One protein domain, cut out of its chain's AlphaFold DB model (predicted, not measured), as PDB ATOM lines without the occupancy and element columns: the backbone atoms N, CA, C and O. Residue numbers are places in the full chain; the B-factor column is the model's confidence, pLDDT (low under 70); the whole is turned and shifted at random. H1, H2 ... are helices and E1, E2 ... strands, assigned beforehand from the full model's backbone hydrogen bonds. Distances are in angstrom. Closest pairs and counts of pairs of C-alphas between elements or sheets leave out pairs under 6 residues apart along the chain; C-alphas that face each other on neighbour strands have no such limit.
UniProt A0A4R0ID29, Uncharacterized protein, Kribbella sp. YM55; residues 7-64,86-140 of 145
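Overview. This is residues 7 to 64 and 86 to 140 of the 145 residues of an uncharacterized protein of Kribbella sp. YM55 (UniProt A0A4R0ID29). A three-stranded sheet, E1 E2 E3, is covered on one face by two crossed helices, H1 and H2; on the side of H2 away from that sheet sit the small hairpin E4 E5 and the short helix H3. H2 runs through the middle of the whole, and the last helix, H4, lies at the periphery. The printed part has 113 residues, with four named helices and five named strands in the order H1 E1 E2 E3 H2 E4 E5 H3 H4. Both sheets, E1 - E2 - E3 and E4 - E5, are antiparallel, and the class is mixed, helices and strands. The whole is compact, with a radius of gyration of the C-alphas of 13.2 A and spans of 38 by 30 by 28 A.

Arrangement. E1, residues 37 to 42, E2, residues 46 to 51, and E3, residues 55 to 60, form a meander, each strand the antiparallel neighbour of the one before. N 38 and O 50 of the hairpin E1 and E2 are 2.8 A apart, within hydrogen-bond range, as are N 49 and O 57 of the hairpin E2 and E3, at 2.8 A. H1, residues 15 to 30, and H2, residues 86 to 101, are on the same face of this sheet, which gives two layers, helices on one face of a sheet. H1 has a height over the sheet of 7.8 A; its closest C-alphas with E1 are those of Gly 23 and Ala 37, 4.5 A apart. H2, at a height of 9.3 A, lies over E3 and runs slantwise to it at 40 degrees on the local plane. H1 and H2 touch, closest at the C-alphas of Gly 22 and Ile 94, 4.8 A, with a steep tilt of 48 degrees, opposite ways. E4, residues 105 to 108, comes closest to H2 at the C-alphas of Ala 99 and Phe 105, 5.2 A. In the hairpin of E4 and E5, residues 116 to 119, N 106 and O 118 are 2.9 A apart. Residues 7 to 8 pair antiparallel with residues 105 to 106 of E4. H3, residues 122 to 128, touches H2 at residues 92 to 97 alone, closest at the C-alphas of Asp 96 and Ser 123, 6.3 A. H4, residues 135 to 140, is close to H3 but not clearly touching, the C-alphas of Leu 128 and Glu 135 being 7.5 A apart. In H1, H2, H3 and H4 every O i to N i+4 pair is within hydrogen-bond range.

Along the chain. H1 is 22.4 A long, from C-alpha 15 at (-19.416, -82.969, -32.683), and H2 22.2 A. E1, E2 and E3 measure 13.7, 17.0 and 16.9 A. H4 ends at C-alpha 140 at (-24.412, -89.976, -14.775).

Size, cuts and confidence. The C-alphas farthest apart are those of Pro 64 and Pro 131, 38.3 A. Residues 65 to 85 are not printed; C-alphas 64 and 86 are 30.2 A apart across this cut. Of the links that are printed whole, none is long. Mean pLDDT of the printed part is 81.1; residues 63 to 64, 113 and 129 to 140 are under 70.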
ATOM      1  N   VAL A   7     -12.613 -94.448 -36.618       85.00
ATOM      2  CA  VAL A   7     -13.884 -94.713 -35.940       85.00
ATOM      3  C   VAL A   7     -14.902 -95.143 -36.981       85.00
ATOM      4  O   VAL A   7     -15.208 -94.399 -37.909       85.00
ATOM      5  N   PHE A   8     -15.451 -96.338 -36.800       87.19
ATOM      6  CA  PHE A   8     -16.507 -96.885 -37.641       87.19
ATOM      7  C   PHE A   8     -17.814 -96.838 -36.868       87.19
ATOM      8  O   PHE A   8     -17.910 -97.400 -35.779       87.19
ATOM      9  N   ALA A   9     -18.825 -96.177 -37.422       84.88
ATOM     10  CA  ALA A   9     -20.106 -96.020 -36.754       84.88
ATOM     11  C   ALA A   9     -21.273 -95.975 -37.744       84.88
ATOM     12  O   ALA A   9     -21.093 -95.698 -38.930       84.88
ATOM     13  N   HIS A  10     -22.480 -96.246 -37.246       78.75
ATOM     14  CA  HIS A  10     -23.695 -96.290 -38.065       78.75
ATOM     15  C   HIS A  10     -24.276 -94.906 -38.385       78.75
ATOM     16  O   HIS A  10     -25.088 -94.775 -39.301       78.75
ATOM     17  N   GLN A  11     -23.865 -93.878 -37.644       83.69
ATOM     18  CA  GLN A  11     -24.321 -92.499 -37.799       83.69
ATOM     19  C   GLN A  11     -23.184 -91.511 -37.522       83.69
ATOM     20  O   GLN A  11     -22.181 -91.865 -36.908       83.69
ATOM     21  N   GLN A  12     -23.337 -90.256 -37.945       84.81
ATOM     22  CA  GLN A  12     -22.398 -89.206 -37.551       84.81
ATOM     23  C   GLN A  12     -22.660 -88.791 -36.093       84.81
ATOM     24  O   GLN A  12     -23.802 -88.461 -35.751       84.81
ATOM     25  N   PRO A  13     -21.641 -88.791 -35.216       85.81
ATOM     26  CA  PRO A  13     -21.812 -88.339 -33.846       85.81
ATOM     27  C   PRO A  13     -21.979 -86.818 -33.794       85.81
ATOM     28  O   PRO A  13     -21.406 -86.068 -34.581       85.81
ATOM     29  N   ASN A  14     -22.712 -86.326 -32.797       91.00
ATOM     30  CA  ASN A  14     -22.791 -84.891 -32.554       91.00
ATOM     31  C   ASN A  14     -21.420 -84.349 -32.092       91.00
ATOM     32  O   ASN A  14     -20.987 -84.632 -30.972       91.00
ATOM     33  N   ARG A  15     -20.766 -83.525 -32.924       92.50
ATOM     34  CA  ARG A  15     -19.416 -82.969 -32.683       92.50
ATOM     35  C   ARG A  15     -19.263 -82.288 -31.319       92.50
ATOM     36  O   ARG A  15     -18.250 -82.464 -30.640       92.50
ATOM     37  N   LEU A  16     -20.279 -81.539 -30.873       91.94
ATOM     38  CA  LEU A  16     -20.254 -80.862 -29.570       91.94
ATOM     39  C   LEU A  16     -20.282 -81.859 -28.411       91.94
ATOM     40  O   LEU A  16     -19.588 -81.655 -27.415       91.94
ATOM     41  N   LEU A  17     -21.064 -82.933 -28.527       91.31
ATOM     42  CA  LEU A  17     -21.106 -83.987 -27.512       91.31
ATOM     43  C   LEU A  17     -19.797 -84.779 -27.471       91.31
ATOM     44  O   LEU A  17     -19.287 -85.019 -26.378       91.31
ATOM     45  N   VAL A  18     -19.208 -85.094 -28.633       90.75
ATOM     46  CA  VAL A  18     -17.883 -85.738 -28.726       90.75
ATOM     47  C   VAL A  18     -16.836 -84.898 -28.007       90.75
ATOM     48  O   VAL A  18     -16.109 -85.393 -27.148       90.75
ATOM     49  N   CYS A  19     -16.806 -83.602 -28.310       91.44
ATOM     50  CA  CYS A  19     -15.891 -82.652 -27.698       91.44
ATOM     51  C   CYS A  19     -16.072 -82.591 -26.170       91.44
ATOM     52  O   CYS A  19     -15.105 -82.719 -25.418       91.44
ATOM     53  N   ARG A  20     -17.316 -82.483 -25.684       91.75
ATOM     54  CA  ARG A  20     -17.619 -82.460 -24.242       91.75
ATOM     55  C   ARG A  20     -17.173 -83.735 -23.533       91.75
ATOM     56  O   ARG A  20     -16.527 -83.636 -22.488       91.75
ATOM     57  N   LEU A  21     -17.498 -84.899 -24.094       89.00
ATOM     58  CA  LEU A  21     -17.149 -86.193 -23.515       89.00
ATOM     59  C   LEU A  21     -15.629 -86.404 -23.520       89.00
ATOM     60  O   LEU A  21     -15.061 -86.699 -22.473       89.00
ATOM     61  N   GLY A  22     -14.947 -86.149 -24.639       87.75
ATOM     62  CA  GLY A  22     -13.487 -86.257 -24.721       87.75
ATOM     63  C   GLY A  22     -12.764 -85.298 -23.769       87.75
ATOM     64  O   GLY A  22     -11.823 -85.693 -23.081       87.75
ATOM     65  N   GLY A  23     -13.238 -84.053 -23.648       89.94
ATOM     66  CA  GLY A  23     -12.705 -83.095 -22.678       89.94
ATOM     67  C   GLY A  23     -12.921 -83.529 -21.225       89.94
ATOM     68  O   GLY A  23     -12.029 -83.354 -20.398       89.94
ATOM     69  N   TRP A  24     -14.080 -84.119 -20.914       90.44
ATOM     70  CA  TRP A  24     -14.352 -84.694 -19.596       90.44
ATOM     71  C   TRP A  24     -13.401 -85.853 -19.275       90.44
ATOM     72  O   TRP A  24     -12.764 -85.824 -18.224       90.44
ATOM     73  N   VAL A  25     -13.208 -86.791 -20.207       87.00
ATOM     74  CA  VAL A  25     -12.259 -87.907 -20.049       87.00
ATOM     75  C   VAL A  25     -10.849 -87.390 -19.773       87.00
ATOM     76  O   VAL A  25     -10.205 -87.855 -18.838       87.00
ATOM     77  N   MET A  26     -10.377 -86.387 -20.523       86.19
ATOM     78  CA  MET A  26      -9.051 -85.798 -20.297       86.19
ATOM     79  C   MET A  26      -8.891 -85.207 -18.896       86.19
ATOM     80  O   MET A  26      -7.856 -85.417 -18.262       86.19
ATOM     81  N   ARG A  27      -9.906 -84.493 -18.394       88.12
ATOM     82  CA  ARG A  27      -9.878 -83.956 -17.025       88.12
ATOM     83  C   ARG A  27      -9.791 -85.073 -15.994       88.12
ATOM     84  O   ARG A  27      -8.959 -84.992 -15.096       88.12
ATOM     85  N   SER A  28     -10.603 -86.115 -16.154       85.44
ATOM     86  CA  SER A  28     -10.626 -87.255 -15.240       85.44
ATOM     87  C   SER A  28      -9.302 -88.016 -15.232       85.44
ATOM     88  O   SER A  28      -8.783 -88.304 -14.162       85.44
ATOM     89  N   VAL A  29      -8.711 -88.276 -16.403       79.69
ATOM     90  CA  VAL A  29      -7.429 -88.996 -16.534       79.69
ATOM     91  C   VAL A  29      -6.263 -88.212 -15.933       79.69
ATOM     92  O   VAL A  29      -5.365 -88.803 -15.342       79.69
ATOM     93  N   LEU A  30      -6.248 -86.889 -16.101       79.81
ATOM     94  CA  LEU A  30      -5.134 -86.046 -15.657       79.81
ATOM     95  C   LEU A  30      -5.334 -85.456 -14.255       79.81
ATOM     96  O   LEU A  30      -4.408 -84.848 -13.723       79.81
ATOM     97  N   GLY A  31      -6.523 -85.605 -13.661       81.56
ATOM     98  CA  GLY A  31      -6.854 -85.031 -12.356       81.56
ATOM     99  C   GLY A  31      -6.773 -83.500 -12.330       81.56
ATOM    100  O   GLY A  31      -6.415 -82.918 -11.306       81.56
ATOM    101  N   VAL A  32      -7.048 -82.841 -13.460       78.00
ATOM    102  CA  VAL A  32      -6.950 -81.378 -13.603       78.00
ATOM    103  C   VAL A  32      -8.321 -80.706 -13.565       78.00
ATOM    104  O   VAL A  32      -9.348 -81.336 -13.812       78.00
ATOM    105  N   GLY A  33      -8.320 -79.405 -13.251       76.94
ATOM    106  CA  GLY A  33      -9.521 -78.570 -13.151       76.94
ATOM    107  C   GLY A  33     -10.265 -78.364 -14.476       76.94
ATOM    108  O   GLY A  33     -10.056 -79.086 -15.448       76.94
ATOM    109  N   ASP A  34     -11.148 -77.361 -14.511       77.50
ATOM    110  CA  ASP A  34     -12.167 -77.166 -15.555       77.50
ATOM    111  C   ASP A  34     -11.596 -76.688 -16.910       77.50
ATOM    112  O   ASP A  34     -11.812 -75.569 -17.370       77.50
ATOM    113  N   VAL A  35     -10.807 -77.550 -17.553       82.81
ATOM    114  CA  VAL A  35     -10.317 -77.381 -18.920       82.81
ATOM    115  C   VAL A  35     -11.302 -78.059 -19.864       82.81
ATOM    116  O   VAL A  35     -11.456 -79.288 -19.875       82.81
ATOM    117  N   ALA A  36     -11.980 -77.249 -20.669       85.88
ATOM    118  CA  ALA A  36     -12.866 -77.729 -21.715       85.88
ATOM    119  C   ALA A  36     -12.073 -78.094 -22.976       85.88
ATOM    120  O   ALA A  36     -11.113 -77.416 -23.349       85.88
ATOM    121  N   ALA A  37     -12.513 -79.152 -23.654       88.38
ATOM    122  CA  ALA A  37     -12.211 -79.297 -25.066       88.38
ATOM    123  C   ALA A  37     -13.133 -78.347 -25.844       88.38
ATOM    124  O   ALA A  37     -14.299 -78.169 -25.483       88.38
ATOM    125  N   VAL A  38     -12.599 -77.713 -26.883       91.62
ATOM    126  CA  VAL A  38     -13.305 -76.734 -27.711       91.62
ATOM    127  C   VAL A  38     -13.064 -77.026 -29.182       91.62
ATOM    128  O   VAL A  38     -11.952 -77.368 -29.580       91.62
ATOM    129  N   ILE A  39     -14.102 -76.879 -30.001       91.69
ATOM    130  CA  ILE A  39     -13.957 -76.925 -31.457       91.69
ATOM    131  C   ILE A  39     -13.354 -75.585 -31.892       91.69
ATOM    132  O   ILE A  39     -13.907 -74.532 -31.583       91.69
ATOM    133  N   THR A  40     -12.195 -75.615 -32.545       88.44
ATOM    134  CA  THR A  40     -11.477 -74.412 -33.000       88.44
ATOM    135  C   THR A  40     -11.612 -74.165 -34.496       88.44
ATOM    136  O   THR A  40     -11.424 -73.037 -34.937       88.44
ATOM    137  N   GLU A  41     -11.924 -75.207 -35.266       87.19
ATOM    138  CA  GLU A  41     -12.210 -75.153 -36.704       87.19
ATOM    139  C   GLU A  41     -13.371 -76.116 -36.975       87.19
ATOM    140  O   GLU A  41     -13.349 -77.230 -36.453       87.19
ATOM    141  N   ASP A  42     -14.371 -75.693 -37.748       89.50
ATOM    142  CA  ASP A  42     -15.608 -76.451 -37.988       89.50
ATOM    143  C   ASP A  42     -15.990 -76.375 -39.474       89.50
ATOM    144  O   ASP A  42     -16.821 -75.569 -39.891       89.50
ATOM    145  N   GLY A  43     -15.272 -77.139 -40.299       86.88
ATOM    146  CA  GLY A  43     -15.561 -77.299 -41.723       86.88
ATOM    147  C   GLY A  43     -16.658 -78.338 -41.977       86.88
ATOM    148  O   GLY A  43     -17.141 -78.991 -41.052       86.88
ATOM    149  N   SER A  44     -17.049 -78.513 -43.243       83.25
ATOM    150  CA  SER A  44     -18.074 -79.498 -43.630       83.25
ATOM    151  C   SER A  44     -17.682 -80.915 -43.223       83.25
ATOM    152  O   SER A  44     -18.461 -81.579 -42.553       83.25
ATOM    153  N   ASP A  45     -16.454 -81.317 -43.544       83.31
ATOM    154  CA  ASP A  45     -15.973 -82.700 -43.404       83.31
ATOM    155  C   ASP A  45     -14.715 -82.786 -42.531       83.31
ATOM    156  O   ASP A  45     -14.221 -83.861 -42.217       83.31
ATOM    157  N   VAL A  46     -14.169 -81.639 -42.128       86.75
ATOM    158  CA  VAL A  46     -12.976 -81.561 -41.288       86.75
ATOM    159  C   VAL A  46     -13.223 -80.560 -40.183       86.75
ATOM    160  O   VAL A  46     -13.552 -79.402 -40.441       86.75
ATOM    161  N   TRP A  47     -13.006 -80.986 -38.949       90.75
ATOM    162  CA  TRP A  47     -13.077 -80.118 -37.786       90.75
ATOM    163  C   TRP A  47     -11.907 -80.388 -36.848       90.75
ATOM    164  O   TRP A  47     -11.274 -81.444 -36.876       90.75
ATOM    165  N   ARG A  48     -11.564 -79.397 -36.031       90.62
ATOM    166  CA  ARG A  48     -10.434 -79.471 -35.104       90.62
ATOM    167  C   ARG A  48     -10.903 -79.213 -33.693       90.62
ATOM    168  O   ARG A  48     -11.538 -78.196 -33.423       90.62
ATOM    169  N   VAL A  49     -10.517 -80.101 -32.788       90.31
ATOM    170  CA  VAL A  49     -10.735 -79.957 -31.351       90.31
ATOM    171  C   VAL A  49      -9.428 -79.605 -30.684       90.31
ATOM    172  O   VAL A  49      -8.405 -80.228 -30.951       90.31
ATOM    173  N   ARG A  50      -9.458 -78.638 -29.776       91.25
ATOM    174  CA  ARG A  50      -8.335 -78.279 -28.917       91.25
ATOM    175  C   ARG A  50      -8.700 -78.516 -27.459       91.25
ATOM    176  O   ARG A  50      -9.819 -78.228 -27.050       91.25
ATOM    177  N   TRP A  51      -7.745 -78.992 -26.674       87.19
ATOM    178  CA  TRP A  51      -7.839 -79.090 -25.223       87.19
ATOM    179  C   TRP A  51      -6.654 -78.352 -24.591       87.19
ATOM    180  O   TRP A  51      -5.490 -78.614 -24.906       87.19
ATOM    181  N   GLY A  52      -6.949 -77.363 -23.745       83.69
ATOM    182  CA  GLY A  52      -5.942 -76.415 -23.265       83.69
ATOM    183  C   GLY A  52      -5.319 -75.590 -24.402       83.69
ATOM    184  O   GLY A  52      -5.992 -75.212 -25.360       83.69
ATOM    185  N   THR A  53      -4.023 -75.289 -24.296       76.38
ATOM    186  CA  THR A  53      -3.300 -74.441 -25.267       76.38
ATOM    187  C   THR A  53      -2.491 -75.217 -26.300       76.38
ATOM    188  O   THR A  53      -2.106 -74.643 -27.314       76.38
ATOM    189  N   SER A  54      -2.202 -76.494 -26.046       75.31
ATOM    190  CA  SER A  54      -1.110 -77.204 -26.732       75.31
ATOM    191  C   SER A  54      -1.512 -78.548 -27.329       75.31
ATOM    192  O   SER A  54      -0.716 -79.148 -28.042       75.31
ATOM    193  N   VAL A  55      -2.730 -79.025 -27.057       83.31
ATOM    194  CA  VAL A  55      -3.204 -80.326 -27.531       83.31
ATOM    195  C   VAL A  55      -4.365 -80.106 -28.487       83.31
ATOM    196  O   VAL A  55      -5.365 -79.495 -28.115       83.31
ATOM    197  N   SER A  56      -4.246 -80.590 -29.721       86.50
ATOM    198  CA  SER A  56      -5.350 -80.583 -30.680       86.50
ATOM    199  C   SER A  56      -5.422 -81.863 -31.492       86.50
ATOM    200  O   SER A  56      -4.393 -82.435 -31.836       86.50
ATOM    201  N   VAL A  57      -6.642 -82.253 -31.838       86.94
ATOM    202  CA  VAL A  57      -6.969 -83.397 -32.686       86.94
ATOM    203  C   VAL A  57      -7.777 -82.875 -33.861       86.94
ATOM    204  O   VAL A  57      -8.708 -82.088 -33.683       86.94
ATOM    205  N   GLN A  58      -7.397 -83.283 -35.063       89.81
ATOM    206  CA  GLN A  58      -8.187 -83.057 -36.263       89.81
ATOM    207  C   GLN A  58      -9.044 -84.294 -36.503       89.81
ATOM    208  O   GLN A  58      -8.541 -85.410 -36.443       89.81
ATOM    209  N   VAL A  59     -10.327 -84.075 -36.747       86.44
ATOM    210  CA  VAL A  59     -11.296 -85.114 -37.066       86.44
ATOM    211  C   VAL A  59     -11.716 -84.911 -38.511       86.44
ATOM    212  O   VAL A  59     -12.061 -83.798 -38.913       86.44
ATOM    213  N   VAL A  60     -11.642 -85.988 -39.284       87.38
ATOM    214  CA  VAL A  60     -12.092 -86.039 -40.671       87.38
ATOM    215  C   VAL A  60     -13.315 -86.945 -40.712       87.38
ATOM    216  O   VAL A  60     -13.251 -88.104 -40.312       87.38
ATOM    217  N   GLU A  61     -14.440 -86.397 -41.144       85.19
ATOM    218  CA  GLU A  61     -15.691 -87.113 -41.342       85.19
ATOM    219  C   GLU A  61     -15.798 -87.495 -42.812       85.19
ATOM    220  O   GLU A  61     -15.902 -86.640 -43.686       85.19
ATOM    221  N   LEU A  62     -15.764 -88.795 -43.087       80.38
ATOM    222  CA  LEU A  62     -15.893 -89.306 -44.444       80.38
ATOM    223  C   LEU A  62     -17.357 -89.683 -44.733       80.38
ATOM    224  O   LEU A  62     -18.015 -90.284 -43.874       80.38
ATOM    225  N   PRO A  63     -17.895 -89.367 -45.927       68.50
ATOM    226  CA  PRO A  63     -19.202 -89.854 -46.349       68.50
ATOM    227  C   PRO A  63     -19.252 -91.393 -46.383       68.50
ATOM    228  O   PRO A  63     -18.239 -92.036 -46.677       68.50
ATOM    229  N   PRO A  64     -20.426 -92.019 -46.168       65.75
ATOM    230  CA  PRO A  64     -20.566 -93.469 -46.274       65.75
ATOM    231  C   PRO A  64     -20.048 -93.999 -47.619       65.75
ATOM    232  O   PRO A  64     -20.451 -93.522 -48.680       65.75
ATOM    233  N   LEU A  86       0.256 -86.678 -24.573       78.75
ATOM    234  CA  LEU A  86      -1.095 -86.177 -24.312       78.75
ATOM    235  C   LEU A  86      -1.919 -86.010 -25.593       78.75
ATOM    236  O   LEU A  86      -3.144 -86.090 -25.530       78.75
ATOM    237  N   GLY A  87      -1.268 -85.811 -26.744       81.81
ATOM    238  CA  GLY A  87      -1.928 -85.778 -28.045       81.81
ATOM    239  C   GLY A  87      -2.563 -87.119 -28.380       81.81
ATOM    240  O   GLY A  87      -3.732 -87.160 -28.753       81.81
ATOM    241  N   LYS A  88      -1.843 -88.222 -28.152       82.38
ATOM    242  CA  LYS A  88      -2.375 -89.582 -28.348       82.38
ATOM    243  C   LYS A  88      -3.490 -89.919 -27.367       82.38
ATOM    244  O   LYS A  88      -4.507 -90.475 -27.771       82.38
ATOM    245  N   VAL A  89      -3.331 -89.558 -26.092       83.69
ATOM    246  CA  VAL A  89      -4.390 -89.771 -25.088       83.69
ATOM    247  C   VAL A  89      -5.652 -89.006 -25.480       83.69
ATOM    248  O   VAL A  89      -6.746 -89.567 -25.444       83.69
ATOM    249  N   PHE A  90      -5.506 -87.754 -25.920       87.56
ATOM    250  CA  PHE A  90      -6.639 -86.948 -26.351       87.56
ATOM    251  C   PHE A  90      -7.280 -87.470 -27.638       87.56
ATOM    252  O   PHE A  90      -8.503 -87.537 -27.711       87.56
ATOM    253  N   ALA A  91      -6.483 -87.901 -28.619       88.69
ATOM    254  CA  ALA A  91      -6.985 -88.527 -29.842       88.69
ATOM    255  C   ALA A  91      -7.829 -89.768 -29.527       88.69
ATOM    256  O   ALA A  91      -8.960 -89.870 -29.996       88.69
ATOM    257  N   MET A  92      -7.338 -90.654 -28.654       88.25
ATOM    258  CA  MET A  92      -8.089 -91.834 -28.221       88.25
ATOM    259  C   MET A  92      -9.356 -91.480 -27.439       88.25
ATOM    260  O   MET A  92     -10.383 -92.131 -27.622       88.25
ATOM    261  N   ALA A  93      -9.319 -90.447 -26.591       88.94
ATOM    262  CA  ALA A  93     -10.500 -89.983 -25.868       88.94
ATOM    263  C   ALA A  93     -11.579 -89.431 -26.816       88.94
ATOM    264  O   ALA A  93     -12.761 -89.710 -26.626       88.94
ATOM    265  N   ILE A  94     -11.183 -88.677 -27.847       92.44
ATOM    266  CA  ILE A  94     -12.094 -88.143 -28.871       92.44
ATOM    267  C   ILE A  94     -12.652 -89.265 -29.752       92.44
ATOM    268  O   ILE A  94     -13.860 -89.310 -29.974       92.44
ATOM    269  N   ALA A  95     -11.803 -90.190 -30.203       89.81
ATOM    270  CA  ALA A  95     -12.218 -91.318 -31.029       89.81
ATOM    271  C   ALA A  95     -13.214 -92.230 -30.300       89.81
ATOM    272  O   ALA A  95     -14.249 -92.591 -30.853       89.81
ATOM    273  N   ASP A  96     -12.955 -92.550 -29.032       89.44
ATOM    274  CA  ASP A  96     -13.864 -93.395 -28.260       89.44
ATOM    275  C   ASP A  96     -15.157 -92.668 -27.878       89.44
ATOM    276  O   ASP A  96     -16.228 -93.266 -27.882       89.44
ATOM    277  N   ALA A  97     -15.098 -91.355 -27.630       88.44
ATOM    278  CA  ALA A  97     -16.300 -90.546 -27.454       88.44
ATOM    279  C   ALA A  97     -17.177 -90.549 -28.717       88.44
ATOM    280  O   ALA A  97     -18.396 -90.693 -28.618       88.44
ATOM    281  N   ALA A  98     -16.565 -90.425 -29.897       89.19
ATOM    282  CA  ALA A  98     -17.252 -90.540 -31.179       89.19
ATOM    283  C   ALA A  98     -17.878 -91.928 -31.360       89.19
ATOM    284  O   ALA A  98     -19.064 -92.013 -31.674       89.19
ATOM    285  N   ALA A  99     -17.128 -92.998 -31.081       88.00
ATOM    286  CA  ALA A  99     -17.622 -94.369 -31.165       88.00
ATOM    287  C   ALA A  99     -18.810 -94.618 -30.217       88.00
ATOM    288  O   ALA A  99     -19.809 -95.194 -30.633       88.00
ATOM    289  N   VAL A 100     -18.751 -94.140 -28.968       87.31
ATOM    290  CA  VAL A 100     -19.856 -94.263 -27.996       87.31
ATOM    291  C   VAL A 100     -21.108 -93.535 -28.472       87.31
ATOM    292  O   VAL A 100     -22.201 -94.092 -28.435       87.31
ATOM    293  N   LEU A 101     -20.965 -92.287 -28.917       88.25
ATOM    294  CA  LEU A 101     -22.107 -91.452 -29.297       88.25
ATOM    295  C   LEU A 101     -22.748 -91.875 -30.623       88.25
ATOM    296  O   LEU A 101     -23.906 -91.547 -30.878       88.25
ATOM    297  N   ALA A 102     -22.004 -92.584 -31.466       87.44
ATOM    298  CA  ALA A 102     -22.468 -93.047 -32.764       87.44
ATOM    299  C   ALA A 102     -22.764 -94.556 -32.834       87.44
ATOM    300  O   ALA A 102     -23.049 -95.050 -33.925       87.44
ATOM    301  N   ASP A 103     -22.725 -95.262 -31.697       86.88
ATOM    302  CA  ASP A 103     -22.909 -96.721 -31.610       86.88
ATOM    303  C   ASP A 103     -21.962 -97.481 -32.559       86.88
ATOM    304  O   ASP A 103     -22.367 -98.180 -33.487       86.88
ATOM    305  N   GLY A 104     -20.664 -97.237 -32.380       88.50
ATOM    306  CA  GLY A 104     -19.599 -97.699 -33.262       88.50
ATOM    307  C   GLY A 104     -18.473 -98.458 -32.560       88.50
ATOM    308  O   GLY A 104     -18.599 -98.954 -31.440       88.50
ATOM    309  N   PHE A 105     -17.331 -98.539 -33.235       87.44
ATOM    310  CA  PHE A 105     -16.089 -99.099 -32.710       87.44
ATOM    311  C   PHE A 105     -14.876 -98.346 -33.265       87.44
ATOM    312  O   PHE A 105     -14.970 -97.622 -34.257       87.44
ATOM    313  N   ILE A 106     -13.733 -98.515 -32.611       88.25
ATOM    314  CA  ILE A 106     -12.453 -97.953 -33.043       88.25
ATOM    315  C   ILE A 106     -11.642 -99.050 -33.721       88.25
ATOM    316  O   ILE A 106     -11.553-100.151 -33.181       88.25
ATOM    317  N   ARG A 107     -10.985 -98.742 -34.836       86.94
ATOM    318  CA  ARG A 107      -9.910 -99.575 -35.379       86.94
ATOM    319  C   ARG A 107      -8.566 -98.919 -35.083       86.94
ATOM    320  O   ARG A 107      -8.262 -97.828 -35.557       86.94
ATOM    321  N   ASP A 108      -7.776 -99.587 -34.251       82.81
ATOM    322  CA  ASP A 108      -6.454 -99.142 -33.815       82.81
ATOM    323  C   ASP A 108      -5.367 -99.951 -34.534       82.81
ATOM    324  O   ASP A 108      -4.782-100.877 -33.973       82.81
ATOM    325  N   GLU A 109      -5.097 -99.642 -35.803       80.56
ATOM    326  CA  GLU A 109      -4.025-100.325 -36.548       80.56
ATOM    327  C   GLU A 109      -2.629 -99.937 -36.036       80.56
ATOM    328  O   GLU A 109      -1.700-100.744 -36.052       80.56
ATOM    329  N   GLY A 110      -2.497 -98.715 -35.509       72.81
ATOM    330  CA  GLY A 110      -1.252 -98.179 -34.958       72.81
ATOM    331  C   GLY A 110      -0.865 -98.730 -33.582       72.81
ATOM    332  O   GLY A 110       0.228 -98.430 -33.095       72.81
ATOM    333  N   GLY A 111      -1.731 -99.520 -32.938       76.69
ATOM    334  CA  GLY A 111      -1.463-100.143 -31.641       76.69
ATOM    335  C   GLY A 111      -1.420 -99.172 -30.456       76.69
ATOM    336  O   GLY A 111      -0.795 -99.477 -29.439       76.69
ATOM    337  N   MET A 112      -2.064 -98.009 -30.550       74.75
ATOM    338  CA  MET A 112      -2.091 -96.992 -29.492       74.75
ATOM    339  C   MET A 112      -2.770 -97.442 -28.202       74.75
ATOM    340  O   MET A 112      -2.374 -97.032 -27.112       74.75
ATOM    341  N   ALA A 113      -3.809 -98.259 -28.322       69.94
ATOM    342  CA  ALA A 113      -4.649 -98.749 -27.237       69.94
ATOM    343  C   ALA A 113      -4.640-100.287 -27.151       69.94
ATOM    344  O   ALA A 113      -5.519-100.902 -26.530       69.94
ATOM    345  N   GLY A 114      -3.603-100.904 -27.724       72.50
ATOM    346  CA  GLY A 114      -3.370-102.347 -27.721       72.50
ATOM    347  C   GLY A 114      -3.644-103.039 -29.055       72.50
ATOM    348  O   GLY A 114      -3.424-104.246 -29.129       72.50
ATOM    349  N   GLY A 115      -4.062-102.298 -30.086       80.69
ATOM    350  CA  GLY A 115      -4.232-102.810 -31.440       80.69
ATOM    351  C   GLY A 115      -5.599-103.438 -31.726       80.69
ATOM    352  O   GLY A 115      -6.259-103.972 -30.830       80.69
ATOM    353  N   GLY A 116      -5.980-103.426 -33.005       86.06
ATOM    354  CA  GLY A 116      -7.158-104.121 -33.539       86.06
ATOM    355  C   GLY A 116      -8.476-103.368 -33.346       86.06
ATOM    356  O   GLY A 116      -8.491-102.157 -33.129       86.06
ATOM    357  N   ASP A 117      -9.591-104.097 -33.436       87.06
ATOM    358  CA  ASP A 117     -10.928-103.526 -33.264       87.06
ATOM    359  C   ASP A 117     -11.278-103.415 -31.766       87.06
ATOM    360  O   ASP A 117     -11.314-104.400 -31.015       87.06
ATOM    361  N   ILE A 118     -11.542-102.191 -31.316       85.38
ATOM    362  CA  ILE A 118     -11.822-101.835 -29.927       85.38
ATOM    363  C   ILE A 118     -13.295-101.408 -29.815       85.38
ATOM    364  O   ILE A 118     -13.690-100.415 -30.427       85.38
ATOM    365  N   PRO A 119     -14.116-102.108 -29.007       87.38
ATOM    366  CA  PRO A 119     -15.500-101.708 -28.758       87.38
ATOM    367  C   PRO A 119     -15.604-100.301 -28.161       87.38
ATOM    368  O   PRO A 119     -14.781 -99.939 -27.313       87.38
ATOM    369  N   ALA A 120     -16.650 -99.560 -28.537       84.88
ATOM    370  CA  ALA A 120     -16.945 -98.252 -27.960       84.88
ATOM    371  C   ALA A 120     -16.964 -98.276 -26.423       84.88
ATOM    372  O   ALA A 120     -17.463 -99.205 -25.781       84.88
ATOM    373  N   GLY A 121     -16.394 -97.237 -25.824       81.00
ATOM    374  CA  GLY A 121     -16.301 -97.021 -24.385       81.00
ATOM    375  C   GLY A 121     -15.209 -97.842 -23.703       81.00
ATOM    376  O   GLY A 121     -14.910 -97.604 -22.530       81.00
ATOM    377  N   ARG A 122     -14.578 -98.803 -24.393       83.62
ATOM    378  CA  ARG A 122     -13.527 -99.636 -23.795       83.62
ATOM    379  C   ARG A 122     -12.254 -98.836 -23.533       83.62
ATOM    380  O   ARG A 122     -11.596 -99.086 -22.521       83.62
ATOM    381  N   SER A 123     -11.898 -97.902 -24.412       80.38
ATOM    382  CA  SER A 123     -10.705 -97.067 -24.236       80.38
ATOM    383  C   SER A 123     -10.913 -96.070 -23.100       80.38
ATOM    384  O   SER A 123     -10.064 -95.982 -22.222       80.38
ATOM    385  N   ILE A 124     -12.073 -95.421 -23.029       82.62
ATOM    386  CA  ILE A 124     -12.501 -94.537 -21.944       82.62
ATOM    387  C   ILE A 124     -12.516 -95.298 -20.622       82.62
ATOM    388  O   ILE A 124     -11.898 -94.853 -19.662       82.62
ATOM    389  N   ALA A 125     -13.130 -96.483 -20.564       81.31
ATOM    390  CA  ALA A 125     -13.134 -97.293 -19.348       81.31
ATOM    391  C   ALA A 125     -11.713 -97.665 -18.898       81.31
ATOM    392  O   ALA A 125     -11.425 -97.654 -17.706       81.31
ATOM    393  N   ARG A 126     -10.798 -97.967 -19.830       77.69
ATOM    394  CA  ARG A 126      -9.381 -98.217 -19.507       77.69
ATOM    395  C   ARG A 126      -8.674 -96.962 -19.007       77.69
ATOM    396  O   ARG A 126      -7.987 -97.031 -17.994       77.69
ATOM    397  N   LEU A 127      -8.863 -95.837 -19.692       72.75
ATOM    398  CA  LEU A 127      -8.286 -94.543 -19.340       72.75
ATOM    399  C   LEU A 127      -8.736 -94.099 -17.942       72.75
ATOM    400  O   LEU A 127      -7.916 -93.662 -17.144       72.75
ATOM    401  N   LEU A 128     -10.011 -94.296 -17.613       74.19
ATOM    402  CA  LEU A 128     -10.601 -93.930 -16.322       74.19
ATOM    403  C   LEU A 128     -10.338 -94.946 -15.206       74.19
ATOM    404  O   LEU A 128     -10.475 -94.621 -14.031       74.19
ATOM    405  N   ARG A 129      -9.953 -96.180 -15.552       68.19
ATOM    406  CA  ARG A 129      -9.423 -97.168 -14.596       68.19
ATOM    407  C   ARG A 129      -7.951 -96.920 -14.255       68.19
ATOM    408  O   ARG A 129      -7.415 -97.603 -13.383       68.19
ATOM    409  N   CYS A 130      -7.311 -95.939 -14.893       51.69
ATOM    410  CA  CYS A 130      -6.107 -95.308 -14.359       51.69
ATOM    411  C   CYS A 130      -6.521 -94.449 -13.144       51.69
ATOM    412  O   CYS A 130      -7.585 -93.838 -13.184       51.69
ATOM    413  N   PRO A 131      -5.775 -94.451 -12.027       42.22
ATOM    414  CA  PRO A 131      -6.312 -94.097 -10.716       42.22
ATOM    415  C   PRO A 131      -6.567 -92.590 -10.556       42.22
ATOM    416  O   PRO A 131      -5.762 -91.871  -9.977       42.22
ATOM    417  N   SER A 132      -7.739 -92.142 -10.998       42.53
ATOM    418  CA  SER A 132      -8.429 -90.938 -10.529       42.53
ATOM    419  C   SER A 132      -9.931 -91.055 -10.831       42.53
ATOM    420  O   SER A 132     -10.426 -90.585 -11.845       42.53
ATOM    421  N   GLN A 133     -10.612 -91.776  -9.931       45.75
ATOM    422  CA  GLN A 133     -12.039 -91.729  -9.557       45.75
ATOM    423  C   GLN A 133     -13.041 -91.136 -10.576       45.75
ATOM    424  O   GLN A 133     -13.099 -89.928 -10.764       45.75
ATOM    425  N   ASP A 134     -13.888 -91.979 -11.180       54.03
ATOM    426  CA  ASP A 134     -15.308 -92.172 -10.804       54.03
ATOM    427  C   ASP A 134     -16.094 -92.811 -11.968       54.03
ATOM    428  O   ASP A 134     -16.562 -92.150 -12.896       54.03
ATOM    429  N   GLU A 135     -16.294 -94.130 -11.904       49.62
ATOM    430  CA  GLU A 135     -17.141 -94.890 -12.846       49.62
ATOM    431  C   GLU A 135     -18.618 -94.437 -12.764       49.62
ATOM    432  O   GLU A 135     -19.359 -94.487 -13.748       49.62
ATOM    433  N   ALA A 136     -19.030 -93.895 -11.611       48.50
ATOM    434  CA  ALA A 136     -20.348 -93.305 -11.392       48.50
ATOM    435  C   ALA A 136     -20.581 -92.026 -12.221       48.50
ATOM    436  O   ALA A 136     -21.690 -91.815 -12.715       48.50
ATOM    437  N   ALA A 137     -19.541 -91.216 -12.443       55.06
ATOM    438  CA  ALA A 137     -19.640 -89.974 -13.210       55.06
ATOM    439  C   ALA A 137     -19.827 -90.231 -14.718       55.06
ATOM    440  O   ALA A 137     -20.563 -89.493 -15.376       55.06
ATOM    441  N   ILE A 138     -19.251 -91.323 -15.249       53.28
ATOM    442  CA  ILE A 138     -19.489 -91.780 -16.634       53.28
ATOM    443  C   ILE A 138     -20.980 -92.070 -16.833       53.28
ATOM    444  O   ILE A 138     -21.610 -91.585 -17.772       53.28
ATOM    445  N   LEU A 139     -21.555 -92.863 -15.925       49.59
ATOM    446  CA  LEU A 139     -22.943 -93.309 -16.016       49.59
ATOM    447  C   LEU A 139     -23.942 -92.173 -15.773       49.59
ATOM    448  O   LEU A 139     -25.054 -92.222 -16.294       49.59
ATOM    449  N   GLU A 140     -23.576 -91.158 -14.991       52.25
ATOM    450  CA  GLU A 140     -24.412 -89.976 -14.775       52.25
ATOM    451  C   GLU A 140     -24.389 -89.016 -15.976       52.25
ATOM    452  O   GLU A 140     -25.443 -88.504 -16.354       52.25
TER     453      GLU A 140